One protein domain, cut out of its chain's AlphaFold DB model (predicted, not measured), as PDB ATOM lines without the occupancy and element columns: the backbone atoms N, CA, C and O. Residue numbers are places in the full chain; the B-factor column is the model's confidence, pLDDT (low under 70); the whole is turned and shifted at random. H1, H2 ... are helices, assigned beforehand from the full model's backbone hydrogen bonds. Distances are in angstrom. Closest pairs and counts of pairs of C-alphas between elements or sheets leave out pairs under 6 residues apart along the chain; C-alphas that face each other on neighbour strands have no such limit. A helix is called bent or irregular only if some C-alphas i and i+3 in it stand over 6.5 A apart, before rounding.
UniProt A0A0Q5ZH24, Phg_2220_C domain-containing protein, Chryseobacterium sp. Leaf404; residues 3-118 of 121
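AT A GLANCE: This is residues 3 to 118 of the 121 residues of the protein "Phg_2220_C domain-containing protein" of Chryseobacterium sp. Leaf404 (UniProt A0A0Q5ZH24). Look for a small helical body in which H3 is the middle: H1 lies beside it, H5 crosses it, H2 packs on residues 3 to 7 of H1, and the short H4 packs on residues 24 to 28 of H2. H6 makes a corner with the end of H5 and comes back to the last residues of H3; beyond it residues 103 to 118 stick out as an arm that ends in H7. The printed part has 116 residues, with seven named helices, H1 to H7 in order, and no named strand: all helix. It is only just loose, close to compact, with a radius of gyration of the C-alphas of 16.3 A and spans of 48 by 38 by 22 A.

HOW THE PARTS SIT: Begin at H1, residues 3 to 14; with residues 3 to 7 alone it touches H2, residues 22 to 33, closest at the C-alphas of Glu 3 and Ile 28, 5.7 A, at a steep tilt of 69.9 degrees, only just short of about perpendicular. H3, residues 38 to 52, is the hub, touching three helices. It touches H1 at C-alphas Leu 10 and Ile 45, the closest, 6.5 A, the same way at a shallow tilt of 21 degrees. H4, residues 64 to 67, touches H2, closest at C-alphas Asn 24 and Pro 64, 5.7 A. H5, residues 70 to 85, touches H3 with residues 76 to 80 alone, about perpendicular at 80 degrees; the closest C-alphas, Val 44 and Tyr 76, are 6.3 A apart. H6, residues 87 to 99, touches H3 with residues 94 to 98 alone, at a steep tilt of 45 degrees, closest at C-alphas Gln 51 and Phe 94, 6.5 A. H7, residues 107 to 117, touches no helix. The helix packing is mostly crossed. Every O i to N i+4 pair is within hydrogen-bond range in H1, H3 and H6; in H2 6 of 8 are, in H5 10 of 12, in H7 6 of 7, and H4 is too short for such a pair.

IN THESE COORDINATES: Find C-alpha 3 at (6.785, -36.837, -45.553), where H1 begins; it runs 16.5 A. H2 is 15.5 A long, H3 20.9 A and the four-residue H4 5.4 A. H5 begins at C-alpha 70, (-8.084, -35.451, -45.828), and is 23.7 A long; it is irregular, with C-alphas 71 and 74 at 7.1 A. H6 is 18.4 A long, and H7, 16.1 A long, ends at C-alpha 117, (4.817, -34.397, -13.010).

THE WHOLE: The two C-alphas farthest apart, Asn 35 and Gly 108, are 48.4 A apart. The printed part has no cut; the link from H3 to H4 is long. Residues 100 to 108 and residue 118 have pLDDT under 70.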
ATOM      1  N   GLU A   3       7.605 -36.629 -46.746       95.25
ATOM      2  CA  GLU A   3       6.785 -36.837 -45.553       95.25
ATOM      3  C   GLU A   3       7.567 -36.703 -44.249       95.25
ATOM      4  O   GLU A   3       7.058 -36.150 -43.273       95.25
ATOM      5  N   THR A   4       8.803 -37.203 -44.232       95.62
ATOM      6  CA  THR A   4       9.709 -37.075 -43.087       95.62
ATOM      7  C   THR A   4      10.022 -35.605 -42.824       95.62
ATOM      8  O   THR A   4       9.989 -35.163 -41.680       95.62
ATOM      9  N   GLU A   5      10.266 -34.821 -43.872       96.94
ATOM     10  CA  GLU A   5      10.562 -33.391 -43.745       96.94
ATOM     11  C   GLU A   5       9.358 -32.609 -43.209       96.94
ATOM     12  O   GLU A   5       9.511 -31.795 -42.300       96.94
ATOM     13  N   ILE A   6       8.151 -32.910 -43.695       97.88
ATOM     14  CA  ILE A   6       6.902 -32.320 -43.191       97.88
ATOM     15  C   ILE A   6       6.679 -32.682 -41.715       97.88
ATOM     16  O   ILE A   6       6.313 -31.825 -40.907       97.88
ATOM     17  N   LEU A   7       6.895 -33.948 -41.340       97.69
ATOM     18  CA  LEU A   7       6.734 -34.397 -39.957       97.69
ATOM     19  C   LEU A   7       7.762 -33.740 -39.025       97.69
ATOM     20  O   LEU A   7       7.414 -33.334 -37.915       97.69
ATOM     21  N   ASN A   8       9.006 -33.611 -39.484       97.69
ATOM     22  CA  ASN A   8      10.070 -32.940 -38.744       97.69
ATOM     23  C   ASN A   8       9.772 -31.454 -38.570       97.69
ATOM     24  O   ASN A   8       9.892 -30.948 -37.457       97.69
ATOM     25  N   PHE A   9       9.273 -30.792 -39.614       98.12
ATOM     26  CA  PHE A   9       8.829 -29.409 -39.512       98.12
ATOM     27  C   PHE A   9       7.708 -29.250 -38.480       98.12
ATOM     28  O   PHE A   9       7.798 -28.386 -37.612       98.12
ATOM     29  N   LEU A  10       6.688 -30.123 -38.496       97.50
ATOM     30  CA  LEU A  10       5.627 -30.118 -37.480       97.50
ATOM     31  C   LEU A  10       6.201 -30.251 -36.060       97.50
ATOM     32  O   LEU A  10       5.786 -29.521 -35.157       97.50
ATOM     33  N   ASN A  11       7.138 -31.176 -35.851       97.50
ATOM     34  CA  ASN A  11       7.793 -31.368 -34.558       97.50
ATOM     35  C   ASN A  11       8.542 -30.111 -34.110       97.50
ATOM     36  O   ASN A  11       8.365 -29.679 -32.972       97.50
ATOM     37  N   GLU A  12       9.310 -29.497 -35.008       97.44
ATOM     38  CA  GLU A  12      10.092 -28.290 -34.741       97.44
ATOM     39  C   GLU A  12       9.195 -27.134 -34.283       97.44
ATOM     40  O   GLU A  12       9.371 -26.594 -33.189       97.44
ATOM     41  N   VAL A  13       8.162 -26.801 -35.062       96.19
ATOM     42  CA  VAL A  13       7.326 -25.626 -34.769       96.19
ATOM     43  C   VAL A  13       6.382 -25.830 -33.583       96.19
ATOM     44  O   VAL A  13       5.966 -24.856 -32.951       96.19
ATOM     45  N   THR A  14       6.040 -27.076 -33.242       94.44
ATOM     46  CA  THR A  14       5.164 -27.389 -32.097       94.44
ATOM     47  C   THR A  14       5.928 -27.746 -30.821       94.44
ATOM     48  O   THR A  14       5.333 -27.709 -29.746       94.44
ATOM     49  N   GLY A  15       7.219 -28.081 -30.906       94.88
ATOM     50  CA  GLY A  15       7.966 -28.703 -29.805       94.88
ATOM     51  C   GLY A  15       7.577 -30.169 -29.551       94.88
ATOM     52  O   GLY A  15       7.914 -30.728 -28.505       94.88
ATOM     53  N   SER A  16       6.845 -30.790 -30.480       94.94
ATOM     54  CA  SER A  16       6.430 -32.192 -30.389       94.94
ATOM     55  C   SER A  16       7.559 -33.150 -30.766       94.94
ATOM     56  O   SER A  16       8.593 -32.767 -31.306       94.94
ATOM     57  N   LYS A  17       7.351 -34.439 -30.478       95.94
ATOM     58  CA  LYS A  17       8.289 -35.528 -30.800       95.94
ATOM     59  C   LYS A  17       7.581 -36.693 -31.496       95.94
ATOM     60  O   LYS A  17       7.708 -37.850 -31.094       95.94
ATOM     61  N   PHE A  18       6.763 -36.399 -32.507       96.56
ATOM     62  CA  PHE A  18       6.107 -37.427 -33.309       96.56
ATOM     63  C   PHE A  18       7.154 -38.234 -34.077       96.56
ATOM     64  O   PHE A  18       7.931 -37.687 -34.852       96.56
ATOM     65  N   ARG A  19       7.156 -39.550 -33.866       95.88
ATOM     66  CA  ARG A  19       8.071 -40.471 -34.548       95.88
ATOM     67  C   ARG A  19       7.631 -40.720 -35.988       95.88
ATOM     68  O   ARG A  19       6.429 -40.741 -36.272       95.88
ATOM     69  N   GLU A  20       8.596 -41.019 -36.847       95.19
ATOM     70  CA  GLU A  20       8.406 -41.484 -38.226       95.19
ATOM     71  C   GLU A  20       7.864 -42.924 -38.263       95.19
ATOM     72  O   GLU A  20       8.515 -43.870 -38.693       95.19
ATOM     73  N   ILE A  21       6.655 -43.116 -37.744       95.94
ATOM     74  CA  ILE A  21       5.941 -44.393 -37.782       95.94
ATOM     75  C   ILE A  21       4.883 -44.372 -38.880       95.94
ATOM     76  O   ILE A  21       4.341 -43.318 -39.223       95.94
ATOM     77  N   LYS A  22       4.520 -45.563 -39.368       94.44
ATOM     78  CA  LYS A  22       3.539 -45.756 -40.447       94.44
ATOM     79  C   LYS A  22       2.262 -44.931 -40.255       94.44
ATOM     80  O   LYS A  22       1.788 -44.340 -41.212       94.44
ATOM     81  N   SER A  23       1.726 -44.850 -39.036       93.88
ATOM     82  CA  SER A  23       0.472 -44.137 -38.753       93.88
ATOM     83  C   SER A  23       0.550 -42.612 -38.895       93.88
ATOM     84  O   SER A  23      -0.492 -41.990 -39.132       93.88
ATOM     85  N   ASN A  24       1.739 -42.019 -38.742       95.50
ATOM     86  CA  ASN A  24       1.983 -40.588 -38.937       95.50
ATOM     87  C   ASN A  24       2.303 -40.302 -40.403       95.50
ATOM     88  O   ASN A  24       1.650 -39.463 -41.018       95.50
ATOM     89  N   ILE A  25       3.250 -41.055 -40.969       96.31
ATOM     90  CA  ILE A  25       3.716 -40.868 -42.346       96.31
ATOM     91  C   ILE A  25       2.592 -41.117 -43.350       96.31
ATOM     92  O   ILE A  25       2.392 -40.302 -44.242       96.31
ATOM     93  N   SER A  26       1.772 -42.160 -43.159       96.06
ATOM     94  CA  SER A  26       0.707 -42.498 -44.112       96.06
ATOM     95  C   SER A  26      -0.311 -41.379 -44.318       96.06
ATOM     96  O   SER A  26      -0.947 -41.337 -45.363       96.06
ATOM     97  N   LYS A  27      -0.502 -40.500 -43.325       95.75
ATOM     98  CA  LYS A  27      -1.433 -39.368 -43.427       95.75
ATOM     99  C   LYS A  27      -0.865 -38.266 -44.305       95.75
ATOM    100  O   LYS A  27      -1.584 -37.702 -45.114       95.75
ATOM    101  N   ILE A  28       0.434 -38.016 -44.180       96.88
ATOM    102  CA  ILE A  28       1.139 -37.060 -45.030       96.88
ATOM    103  C   ILE A  28       1.197 -37.605 -46.459       96.88
ATOM    104  O   ILE A  28       0.793 -36.915 -47.390       96.88
ATOM    105  N   SER A  29       1.568 -38.879 -46.631       96.25
ATOM    106  CA  SER A  29       1.571 -39.528 -47.946       96.25
ATOM    107  C   SER A  29       0.191 -39.512 -48.609       96.25
ATOM    108  O   SER A  29       0.105 -39.426 -49.830       96.25
ATOM    109  N   ALA A  30      -0.899 -39.618 -47.840       96.50
ATOM    110  CA  ALA A  30      -2.250 -39.562 -48.391       96.50
ATOM    111  C   ALA A  30      -2.587 -38.181 -48.975       96.50
ATOM    112  O   ALA A  30      -3.191 -38.115 -50.042       96.50
ATOM    113  N   LEU A  31      -2.139 -37.097 -48.333       96.69
ATOM    114  CA  LEU A  31      -2.292 -35.740 -48.860       96.69
ATOM    115  C   LEU A  31      -1.452 -35.516 -50.119       96.69
ATOM    116  O   LEU A  31      -1.970 -35.010 -51.111       96.69
ATOM    117  N   LEU A  32      -0.192 -35.957 -50.114       96.44
ATOM    118  CA  LEU A  32       0.677 -35.857 -51.293       96.44
ATOM    119  C   LEU A  32       0.078 -36.611 -52.495       96.44
ATOM    120  O   LEU A  32       0.076 -36.112 -53.615       96.44
ATOM    121  N   LYS A  33      -0.530 -37.783 -52.259       96.31
ATOM    122  CA  LYS A  33      -1.256 -38.547 -53.293       96.31
ATOM    123  C   LYS A  33      -2.512 -37.851 -53.821       96.31
ATOM    124  O   LYS A  33      -2.971 -38.198 -54.903       96.31
ATOM    125  N   GLN A  34      -3.066 -36.897 -53.077       94.38
ATOM    126  CA  GLN A  34      -4.188 -36.055 -53.507       94.38
ATOM    127  C   GLN A  34      -3.730 -34.782 -54.229       94.38
ATOM    128  O   GLN A  34      -4.541 -33.893 -54.466       94.38
ATOM    129  N   ASN A  35      -2.455 -34.712 -54.627       94.75
ATOM    130  CA  ASN A  35      -1.836 -33.574 -55.308       94.75
ATOM    131  C   ASN A  35      -1.713 -32.307 -54.448       94.75
ATOM    132  O   ASN A  35      -1.495 -31.225 -54.994       94.75
ATOM    133  N   PHE A  36      -1.808 -32.419 -53.119       96.38
ATOM    134  CA  PHE A  36      -1.369 -31.328 -52.252       96.38
ATOM    135  C   PHE A  36       0.154 -31.265 -52.260       96.38
ATOM    136  O   PHE A  36       0.819 -32.290 -52.100       96.38
ATOM    137  N   THR A  37       0.711 -30.069 -52.429       96.75
ATOM    138  CA  THR A  37       2.167 -29.903 -52.427       96.75
ATOM    139  C   THR A  37       2.711 -29.892 -51.004       96.75
ATOM    140  O   THR A  37       2.008 -29.566 -50.039       96.75
ATOM    141  N   LYS A  38       4.000 -30.203 -50.861       97.06
ATOM    142  CA  LYS A  38       4.712 -30.052 -49.592       97.06
ATOM    143  C   LYS A  38       4.536 -28.643 -49.024       97.06
ATOM    144  O   LYS A  38       4.263 -28.498 -47.836       97.06
ATOM    145  N   GLU A  39       4.633 -27.616 -49.862       96.94
ATOM    146  CA  GLU A  39       4.503 -26.209 -49.473       96.94
ATOM    147  C   GLU A  39       3.119 -25.923 -48.889       96.94
ATOM    148  O   GLU A  39       3.028 -25.351 -47.808       96.94
ATOM    149  N   GLN A  40       2.048 -26.398 -49.531       96.88
ATOM    150  CA  GLN A  40       0.686 -26.265 -49.009       96.88
ATOM    151  C   GLN A  40       0.531 -26.932 -47.637       96.88
ATOM    152  O   GLN A  40      -0.105 -26.384 -46.737       96.88
ATOM    153  N   ILE A  41       1.148 -28.100 -47.440       97.75
ATOM    154  CA  ILE A  41       1.122 -28.788 -46.144       97.75
ATOM    155  C   ILE A  41       1.882 -28.003 -45.075       97.75
ATOM    156  O   ILE A  41       1.402 -27.883 -43.945       97.75
ATOM    157  N   ILE A  42       3.022 -27.414 -45.428       97.81
ATOM    158  CA  ILE A  42       3.786 -26.531 -44.543       97.81
ATOM    159  C   ILE A  42       2.979 -25.272 -44.187       97.81
ATOM    160  O   ILE A  42       2.911 -24.925 -43.006       97.81
ATOM    161  N   GLU A  43       2.305 -24.635 -45.152       97.44
ATOM    162  CA  GLU A  43       1.442 -23.466 -44.909       97.44
ATOM    163  C   GLU A  43       0.310 -23.802 -43.921       97.44
ATOM    164  O   GLU A  43       0.054 -23.044 -42.982       97.44
ATOM    165  N   VAL A  44      -0.331 -24.969 -44.065       97.75
ATOM    166  CA  VAL A  44      -1.375 -25.430 -43.131       97.75
ATOM    167  C   VAL A  44      -0.815 -25.623 -41.723       97.75
ATOM    168  O   VAL A  44      -1.451 -25.210 -40.748       97.75
ATOM    169  N   ILE A  45       0.375 -26.219 -41.592       97.94
ATOM    170  CA  ILE A  45       1.040 -26.383 -40.292       97.94
ATOM    171  C   ILE A  45       1.279 -25.013 -39.651       97.94
ATOM    172  O   ILE A  45       0.894 -24.807 -38.499       97.94
ATOM    173  N   GLN A  46       1.868 -24.069 -40.388       97.12
ATOM    174  CA  GLN A  46       2.151 -22.723 -39.886       97.12
ATOM    175  C   GLN A  46       0.875 -22.006 -39.441       97.12
ATOM    176  O   GLN A  46       0.815 -21.492 -38.320       97.12
ATOM    177  N   LEU A  47      -0.169 -22.035 -40.274       96.56
ATOM    178  CA  LEU A  47      -1.454 -21.416 -39.968       96.56
ATOM    179  C   LEU A  47      -2.043 -21.962 -38.665       96.56
ATOM    180  O   LEU A  47      -2.424 -21.202 -37.773       96.56
ATOM    181  N   LYS A  48      -2.107 -23.288 -38.527       96.56
ATOM    182  CA  LYS A  48      -2.699 -23.905 -37.337       96.56
ATOM    183  C   LYS A  48      -1.843 -23.721 -36.097       96.56
ATOM    184  O   LYS A  48      -2.396 -23.558 -35.014       96.56
ATOM    185  N   VAL A  49      -0.524 -23.646 -36.231       95.75
ATOM    186  CA  VAL A  49       0.360 -23.274 -35.121       95.75
ATOM    187  C   VAL A  49       0.052 -21.864 -34.619       95.75
ATOM    188  O   VAL A  49      -0.125 -21.695 -33.414       95.75
ATOM    189  N   ILE A  50      -0.098 -20.881 -35.511       93.50
ATOM    190  CA  ILE A  50      -0.446 -19.497 -35.141       93.50
ATOM    191  C   ILE A  50      -1.798 -19.432 -34.414       93.50
ATOM    192  O   ILE A  50      -1.950 -18.667 -33.462       93.50
ATOM    193  N   GLN A  51      -2.770 -20.240 -34.845       92.94
ATOM    194  CA  GLN A  51      -4.119 -20.242 -34.274       92.94
ATOM    195  C   GLN A  51      -4.236 -21.019 -32.959       92.94
ATOM    196  O   GLN A  51      -5.025 -20.644 -32.091       92.94
ATOM    197  N   TRP A  52      -3.542 -22.152 -32.832       94.12
ATOM    198  CA  TRP A  52      -3.848 -23.146 -31.799       94.12
ATOM    199  C   TRP A  52      -2.747 -23.322 -30.761       94.12
ATOM    200  O   TRP A  52      -3.064 -23.729 -29.645       94.12
ATOM    201  N   LYS A  53      -1.478 -23.024 -31.073       91.69
ATOM    202  CA  LYS A  53      -0.345 -23.361 -30.187       91.69
ATOM    203  C   LYS A  53      -0.451 -22.701 -28.814       91.69
ATOM    204  O   LYS A  53      -0.169 -23.349 -27.811       91.69
ATOM    205  N   ASN A  54      -0.899 -21.448 -28.765       87.25
ATOM    206  CA  ASN A  54      -1.029 -20.690 -27.517       87.25
ATOM    207  C   ASN A  54      -2.408 -20.830 -26.859       87.25
ATOM    208  O   ASN A  54      -2.667 -20.205 -25.835       87.25
ATOM    209  N   ASN A  55      -3.298 -21.650 -27.422       87.94
ATOM    210  CA  ASN A  55      -4.609 -21.927 -26.855       87.94
ATOM    211  C   ASN A  55      -4.604 -23.342 -26.253       87.94
ATOM    212  O   ASN A  55      -4.661 -24.313 -27.009       87.94
ATOM    213  N   PRO A  56      -4.594 -23.504 -24.915       86.81
ATOM    214  CA  PRO A  56      -4.493 -24.818 -24.276       86.81
ATOM    215  C   PRO A  56      -5.581 -25.816 -24.696       86.81
ATOM    216  O   PRO A  56      -5.331 -27.019 -24.732       86.81
ATOM    217  N   LYS A  57      -6.780 -25.331 -25.050       88.06
ATOM    218  CA  LYS A  57      -7.879 -26.186 -25.528       88.06
ATOM    219  C   LYS A  57      -7.630 -26.695 -26.946       88.06
ATOM    220  O   LYS A  57      -8.059 -27.794 -27.282       88.06
ATOM    221  N   MET A  58      -6.944 -25.904 -27.768       92.69
ATOM    222  CA  MET A  58      -6.741 -26.202 -29.186       92.69
ATOM    223  C   MET A  58      -5.376 -26.832 -29.480       92.69
ATOM    224  O   MET A  58      -5.259 -27.608 -30.426       92.69
ATOM    225  N   ALA A  59      -4.355 -26.566 -28.663       92.62
ATOM    226  CA  ALA A  59      -2.983 -27.021 -28.882       92.62
ATOM    227  C   ALA A  59      -2.866 -28.550 -29.022       92.62
ATOM    228  O   ALA A  59      -2.050 -29.040 -29.800       92.62
ATOM    229  N   MET A  60      -3.729 -29.324 -28.351       91.88
ATOM    230  CA  MET A  60      -3.750 -30.792 -28.462       91.88
ATOM    231  C   MET A  60      -4.102 -31.328 -29.861       91.88
ATOM    232  O   MET A  60      -3.854 -32.502 -30.152       91.88
ATOM    233  N   TYR A  61      -4.669 -30.489 -30.732       95.31
ATOM    234  CA  TYR A  61      -5.003 -30.834 -32.113       95.31
ATOM    235  C   TYR A  61      -3.842 -30.607 -33.092       95.31
ATOM    236  O   TYR A  61      -3.950 -30.986 -34.258       95.31
ATOM    237  N   LEU A  62      -2.704 -30.070 -32.635       96.06
ATOM    238  CA  LEU A  62      -1.473 -29.935 -33.424       96.06
ATOM    239  C   LEU A  62      -0.726 -31.274 -33.534       96.06
ATOM    240  O   LEU A  62       0.397 -31.437 -33.065       96.06
ATOM    241  N   ARG A  63      -1.379 -32.265 -34.142       95.88
ATOM    242  CA  ARG A  63      -0.854 -33.624 -34.319       95.88
ATOM    243  C   ARG A  63      -1.211 -34.194 -35.693       95.88
ATOM    244  O   ARG A  63      -2.240 -33.801 -36.253       95.88
ATOM    245  N   PRO A  64      -0.456 -35.190 -36.202       96.06
ATOM    246  CA  PRO A  64      -0.679 -35.746 -37.538       96.06
ATOM    247  C   PRO A  64      -2.114 -36.217 -37.798       96.06
ATOM    248  O   PRO A  64      -2.651 -35.992 -38.875       96.06
ATOM    249  N   SER A  65      -2.779 -36.831 -36.811       94.62
ATOM    250  CA  SER A  65      -4.144 -37.357 -36.970       94.62
ATOM    251  C   SER A  65      -5.237 -36.305 -37.140       94.62
ATOM    252  O   SER A  65      -6.330 -36.657 -37.578       94.62
ATOM    253  N   THR A  66      -4.960 -35.047 -36.803       95.00
ATOM    254  CA  THR A  66      -5.933 -33.956 -36.905       95.00
ATOM    255  C   THR A  66      -5.562 -32.966 -38.004       95.00
ATOM    256  O   THR A  66      -6.447 -32.538 -38.744       95.00
ATOM    257  N   LEU A  67      -4.275 -32.635 -38.144       95.62
ATOM    258  CA  LEU A  67      -3.806 -31.724 -39.190       95.62
ATOM    259  C   LEU A  67      -3.862 -32.357 -40.579       95.62
ATOM    260  O   LEU A  67      -4.310 -31.711 -41.518       95.62
ATOM    261  N   PHE A  68      -3.473 -33.627 -40.709       96.12
ATOM    262  CA  PHE A  68      -3.367 -34.302 -42.007       96.12
ATOM    263  C   PHE A  68      -4.590 -35.159 -42.319       96.12
ATOM    264  O   PHE A  68      -4.495 -36.289 -42.796       96.12
ATOM    265  N   LEU A  69      -5.758 -34.645 -41.949       95.44
ATOM    266  CA  LEU A  69      -7.020 -35.325 -42.145       95.44
ATOM    267  C   LEU A  69      -7.652 -34.853 -43.451       95.44
ATOM    268  O   LEU A  69      -8.131 -33.725 -43.526       95.44
ATOM    269  N   GLU A  70      -7.685 -35.738 -44.442       93.62
ATOM    270  CA  GLU A  70      -8.084 -35.451 -45.828       93.62
ATOM    271  C   GLU A  70      -9.391 -34.650 -45.922       93.62
ATOM    272  O   GLU A  70      -9.411 -33.570 -46.504       93.62
ATOM    273  N   ARG A  71     -10.449 -35.093 -45.222       93.94
ATOM    274  CA  ARG A  71     -11.770 -34.428 -45.220       93.94
ATOM    275  C   ARG A  71     -11.771 -32.964 -44.757       93.94
ATOM    276  O   ARG A  71     -12.731 -32.250 -45.015       93.94
ATOM    277  N   ASN A  72     -10.749 -32.538 -44.016       93.69
ATOM    278  CA  ASN A  72     -10.635 -31.173 -43.505       93.69
ATOM    279  C   ASN A  72      -9.556 -30.371 -44.239       93.69
ATOM    280  O   ASN A  72      -9.481 -29.159 -44.053       93.69
ATOM    281  N   PHE A  73      -8.706 -31.028 -45.025       95.69
ATOM    282  CA  PHE A  73      -7.489 -30.413 -45.528       95.69
ATOM    283  C   PHE A  73      -7.785 -29.328 -46.564       95.69
ATOM    284  O   PHE A  73      -7.252 -28.225 -46.475       95.69
ATOM    285  N   GLU A  74      -8.740 -29.586 -47.458       95.56
ATOM    286  CA  GLU A  74      -9.230 -28.596 -48.422       95.56
ATOM    287  C   GLU A  74      -9.795 -27.340 -47.734       95.56
ATOM    288  O   GLU A  74      -9.551 -26.217 -48.174       95.56
ATOM    289  N   ASN A  75     -10.466 -27.495 -46.586       96.44
ATOM    290  CA  ASN A  75     -10.946 -26.352 -45.806       96.44
ATOM    291  C   ASN A  75      -9.795 -25.488 -45.278       96.44
ATOM    292  O   ASN A  75      -9.936 -24.265 -45.227       96.44
ATOM    293  N   TYR A  76      -8.668 -26.098 -44.902       96.75
ATOM    294  CA  TYR A  76      -7.482 -25.362 -44.467       96.75
ATOM    295  C   TYR A  76      -6.820 -24.615 -45.626       96.75
ATOM    296  O   TYR A  76      -6.425 -23.467 -45.446       96.75
ATOM    297  N   ILE A  77      -6.766 -25.209 -46.821       97.12
ATOM    298  CA  ILE A  77      -6.278 -24.518 -48.023       97.12
ATOM    299  C   ILE A  77      -7.162 -23.313 -48.344       97.12
ATOM    300  O   ILE A  77      -6.669 -22.196 -48.465       97.12
ATOM    301  N   ASN A  78      -8.482 -23.498 -48.366       96.81
ATOM    302  CA  ASN A  78      -9.420 -22.397 -48.588       96.81
ATOM    303  C   ASN A  78      -9.301 -21.295 -47.524       96.81
ATOM    304  O   ASN A  78      -9.538 -20.122 -47.802       96.81
ATOM    305  N   GLU A  79      -8.954 -21.648 -46.286       96.06
ATOM    306  CA  GLU A  79      -8.677 -20.678 -45.227       96.06
ATOM    307  C   GLU A  79      -7.409 -19.865 -45.491       96.06
ATOM    308  O   GLU A  79      -7.445 -18.644 -45.351       96.06
ATOM    309  N   ILE A  80      -6.330 -20.513 -45.931       96.12
ATOM    310  CA  ILE A  80      -5.094 -19.839 -46.347       96.12
ATOM    311  C   ILE A  80      -5.379 -18.856 -47.484       96.12
ATOM    312  O   ILE A  80      -4.939 -17.709 -47.422       96.12
ATOM    313  N   GLU A  81      -6.168 -19.253 -48.481       96.50
ATOM    314  CA  GLU A  81      -6.516 -18.371 -49.598       96.50
ATOM    315  C   GLU A  81      -7.322 -17.143 -49.142       96.50
ATOM    316  O   GLU A  81      -7.033 -16.021 -49.562       96.50
ATOM    317  N   ARG A  82      -8.256 -17.294 -48.190       95.31
ATOM    318  CA  ARG A  82      -8.945 -16.139 -47.577       95.31
ATOM    319  C   ARG A  82      -7.988 -15.218 -46.818       95.31
ATOM    320  O   ARG A  82      -8.156 -14.000 -46.850       95.31
ATOM    321  N   ILE A  83      -6.980 -15.778 -46.149       94.75
ATOM    322  CA  ILE A  83      -5.953 -14.994 -45.447       94.75
ATOM    323  C   ILE A  83      -5.104 -14.207 -46.441       94.75
ATOM    324  O   ILE A  83      -4.881 -13.017 -46.231       94.75
ATOM    325  N   LYS A  84      -4.685 -14.840 -47.544       92.69
ATOM    326  CA  LYS A  84      -3.935 -14.186 -48.625       92.69
ATOM    327  C   LYS A  84      -4.730 -13.032 -49.247       92.69
ATOM    328  O   LYS A  84      -4.145 -12.005 -49.575       92.69
ATOM    329  N   GLN A  85      -6.057 -13.156 -49.340       95.31
ATOM    330  CA  GLN A  85      -6.938 -12.088 -49.829       95.31
ATOM    331  C   GLN A  85      -7.077 -10.905 -48.857       95.31
ATOM    332  O   GLN A  85      -7.234  -9.770 -49.305       95.31
ATOM    333  N   ASN A  86      -7.033 -11.134 -47.539       94.38
ATOM    334  CA  ASN A  86      -7.162 -10.064 -46.545       94.38
ATOM    335  C   ASN A  86      -6.211 -10.236 -45.346       94.38
ATOM    336  O   ASN A  86      -6.652 -10.502 -44.221       94.38
ATOM    337  N   PRO A  87      -4.897 -10.037 -45.540       92.06
ATOM    338  CA  PRO A  87      -3.906 -10.315 -44.504       92.06
ATOM    339  C   PRO A  87      -4.069  -9.418 -43.270       92.06
ATOM    340  O   PRO A  87      -3.816  -9.855 -42.148       92.06
ATOM    341  N   GLN A  88      -4.537  -8.177 -43.444       91.56
ATOM    342  CA  GLN A  88      -4.698  -7.223 -42.342       91.56
ATOM    343  C   GLN A  88      -5.804  -7.638 -41.366       91.56
ATOM    344  O   GLN A  88      -5.633  -7.508 -40.153       91.56
ATOM    345  N   LEU A  89      -6.930  -8.149 -41.879       92.62
ATOM    346  CA  LEU A  89      -8.029  -8.650 -41.050       92.62
ATOM    347  C   LEU A  89      -7.570  -9.833 -40.193       92.62
ATOM    348  O   LEU A  89      -7.791  -9.848 -38.982       92.62
ATOM    349  N   TYR A  90      -6.890 -10.798 -40.811       92.19
ATOM    350  CA  TYR A  90      -6.439 -11.999 -40.114       92.19
ATOM    351  C   TYR A  90      -5.279 -11.733 -39.152       92.19
ATOM    352  O   TYR A  90      -5.233 -12.353 -38.094       92.19
ATOM    353  N   ALA A  91      -4.401 -10.767 -39.438       90.19
ATOM    354  CA  ALA A  91      -3.380 -10.333 -38.484       90.19
ATOM    355  C   ALA A  91      -4.003  -9.796 -37.183       90.19
ATOM    356  O   ALA A  91      -3.575 -10.178 -36.094       90.19
ATOM    357  N   LYS A  92      -5.053  -8.965 -37.288       90.12
ATOM    358  CA  LYS A  92      -5.804  -8.472 -36.119       90.12
ATOM    359  C   LYS A  92      -6.492  -9.617 -35.376       90.12
ATOM    360  O   LYS A  92      -6.300  -9.758 -34.173       90.12
ATOM    361  N   TYR A  93      -7.199 -10.484 -36.100       90.44
ATOM    362  CA  TYR A  93      -7.871 -11.650 -35.521       90.44
ATOM    363  C   TYR A  93      -6.903 -12.583 -34.771       90.44
ATOM    364  O   TYR A  93      -7.176 -12.987 -33.642       90.44
ATOM    365  N   PHE A  94      -5.738 -12.896 -35.351       90.38
ATOM    366  CA  PHE A  94      -4.736 -13.746 -34.699       90.38
ATOM    367  C   PHE A  94      -4.104 -13.089 -33.468       90.38
ATOM    368  O   PHE A  94      -3.762 -13.792 -32.516       90.38
ATOM    369  N   ALA A  95      -3.962 -11.762 -33.454       87.75
ATOM    370  CA  ALA A  95      -3.510 -11.041 -32.268       87.75
ATOM    371  C   ALA A  95      -4.545 -11.120 -31.135       87.75
ATOM    372  O   ALA A  95      -4.179 -11.349 -29.985       87.75
ATOM    373  N   GLU A  96      -5.834 -10.985 -31.452       87.94
ATOM    374  CA  GLU A  96      -6.918 -11.082 -30.471       87.94
ATOM    375  C   GLU A  96      -6.971 -12.473 -29.832       87.94
ATOM    376  O   GLU A  96      -6.852 -12.584 -28.613       87.94
ATOM    377  N   ILE A  97      -7.054 -13.547 -30.626       86.50
ATOM    378  CA  ILE A  97      -7.195 -14.915 -30.089       86.50
ATOM    379  C   ILE A  97      -5.998 -15.364 -29.239       86.50
ATOM    380  O   ILE A  97      -6.173 -16.156 -28.316       86.50
ATOM    381  N   ASN A  98      -4.792 -14.871 -29.535       83.25
ATOM    382  CA  ASN A  98      -3.584 -15.212 -28.783       83.25
ATOM    383  C   ASN A  98      -3.444 -14.391 -27.489       83.25
ATOM    384  O   ASN A  98      -2.734 -14.814 -26.578       83.25
ATOM    385  N   ASN A  99      -4.128 -13.246 -27.384       74.88
ATOM    386  CA  ASN A  99      -4.120 -12.388 -26.198       74.88
ATOM    387  C   ASN A  99      -5.230 -12.712 -25.186       74.88
ATOM    388  O   ASN A  99      -5.164 -12.234 -24.054       74.88
ATOM    389  N   VAL A 100      -6.221 -13.540 -25.545       63.12
ATOM    390  CA  VAL A 100      -7.244 -14.042 -24.609       63.12
ATOM    391  C   VAL A 100      -6.598 -15.059 -23.658       63.12
ATOM    392  O   VAL A 100      -6.714 -16.275 -23.814       63.12
ATOM    393  N   LYS A 101      -5.871 -14.552 -22.657       57.91
ATOM    394  CA  LYS A 101      -5.420 -15.319 -21.494       57.91
ATOM    395  C   LYS A 101      -6.664 -15.870 -20.798       57.91
ATOM    396  O   LYS A 101      -7.555 -15.122 -20.421       57.91
ATOM    397  N   THR A 102      -6.753 -17.185 -20.649       53.50
ATOM    398  CA  THR A 102      -7.840 -17.845 -19.918       53.50
ATOM    399  C   THR A 102      -7.792 -17.453 -18.436       53.50
ATOM    400  O   THR A 102      -7.041 -18.045 -17.665       53.50
ATOM    401  N   GLU A 103      -8.579 -16.453 -18.040       52.88
ATOM    402  CA  GLU A 103      -8.690 -15.911 -16.675       52.88
ATOM    403  C   GLU A 103      -9.516 -16.797 -15.719       52.88
ATOM    404  O   GLU A 103     -10.429 -16.332 -15.042       52.88
ATOM    405  N   GLN A 104      -9.233 -18.099 -15.638       52.53
ATOM    406  CA  GLN A 104      -9.906 -18.971 -14.665       52.53
ATOM    407  C   GLN A 104      -8.888 -19.677 -13.767       52.53
ATOM    408  O   GLN A 104      -8.296 -20.683 -14.142       52.53
ATOM    409  N   SER A 105      -8.703 -19.098 -12.572       53.84
ATOM    410  CA  SER A 105      -8.130 -19.688 -11.351       53.84
ATOM    411  C   SER A 105      -6.939 -20.623 -11.571       53.84
ATOM    412  O   SER A 105      -7.013 -21.833 -11.359       53.84
ATOM    413  N   THR A 106      -5.814 -20.048 -11.983       59.69
ATOM    414  CA  THR A 106      -4.593 -20.785 -12.317       59.69
ATOM    415  C   THR A 106      -3.891 -21.402 -11.104       59.69
ATOM    416  O   THR A 106      -3.251 -22.440 -11.245       59.69
ATOM    417  N   SER A 107      -4.046 -20.829  -9.907       60.41
ATOM    418  CA  SER A 107      -3.309 -21.226  -8.696       60.41
ATOM    419  C   SER A 107      -3.514 -22.702  -8.334       60.41
ATOM    420  O   SER A 107      -2.552 -23.452  -8.245       60.41
ATOM    421  N   GLY A 108      -4.767 -23.162  -8.247       67.19
ATOM    422  CA  GLY A 108      -5.068 -24.562  -7.910       67.19
ATOM    423  C   GLY A 108      -4.888 -25.553  -9.068       67.19
ATOM    424  O   GLY A 108      -4.900 -26.765  -8.850       67.19
ATOM    425  N   ALA A 109      -4.757 -25.067 -10.306       71.44
ATOM    426  CA  ALA A 109      -4.443 -25.904 -11.462       71.44
ATOM    427  C   ALA A 109      -2.935 -26.187 -11.551       71.44
ATOM    428  O   ALA A 109      -2.560 -27.320 -11.846       71.44
ATOM    429  N   PHE A 110      -2.088 -25.198 -11.240       72.00
ATOM    430  CA  PHE A 110      -0.633 -25.371 -11.191       72.00
ATOM    431  C   PHE A 110      -0.216 -26.403 -10.137       72.00
ATOM    432  O   PHE A 110       0.483 -27.349 -10.487       72.00
ATOM    433  N   ASP A 111      -0.751 -26.320  -8.912       77.00
ATOM    434  CA  ASP A 111      -0.440 -27.280  -7.837       77.00
ATOM    435  C   ASP A 111      -0.748 -28.737  -8.232       77.00
ATOM    436  O   ASP A 111      -0.004 -29.667  -7.913       77.00
ATOM    437  N   LYS A 112      -1.844 -28.957  -8.972       78.00
ATOM    438  CA  LYS A 112      -2.231 -30.288  -9.470       78.00
ATOM    439  C   LYS A 112      -1.309 -30.785 -10.582       78.00
ATOM    440  O   LYS A 112      -1.023 -31.978 -10.635       78.00
ATOM    441  N   ILE A 113      -0.863 -29.897 -11.471       79.50
ATOM    442  CA  ILE A 113       0.086 -30.239 -12.540       79.50
ATOM    443  C   ILE A 113       1.445 -30.599 -11.931       79.50
ATOM    444  O   ILE A 113       2.014 -31.630 -12.290       79.50
ATOM    445  N   ASP A 114       1.927 -29.824 -10.961       79.88
ATOM    446  CA  ASP A 114       3.185 -30.105 -10.260       79.88
ATOM    447  C   ASP A 114       3.125 -31.424  -9.483       79.88
ATOM    448  O   ASP A 114       4.095 -32.184  -9.471       79.88
ATOM    449  N   ALA A 115       1.973 -31.760  -8.894       82.25
ATOM    450  CA  ALA A 115       1.764 -33.063  -8.267       82.25
ATOM    451  C   ALA A 115       1.799 -34.230  -9.277       82.25
ATOM    452  O   ALA A 115       2.281 -35.310  -8.938       82.25
ATOM    453  N   MET A 116       1.319 -34.034 -10.513       80.44
ATOM    454  CA  MET A 116       1.322 -35.074 -11.555       80.44
ATOM    455  C   MET A 116       2.707 -35.332 -12.155       80.44
ATOM    456  O   MET A 116       3.019 -36.473 -12.487       80.44
ATOM    457  N   PHE A 117       3.522 -34.290 -12.328       79.69
ATOM    458  CA  PHE A 117       4.817 -34.397 -13.010       79.69
ATOM    459  C   PHE A 117       6.024 -34.349 -12.063       79.69
ATOM    460  O   PHE A 117       7.158 -34.469 -12.525       79.69
ATOM    461  N   GLY A 118       5.775 -34.222 -10.755       64.38
ATOM    462  CA  GLY A 118       6.792 -33.906  -9.759       64.38
ATOM    463  C   GLY A 118       7.242 -32.453  -9.905       64.38
ATOM    464  O   GLY A 118       7.309 -31.930 -11.019       64.38
TER     465      GLY A 118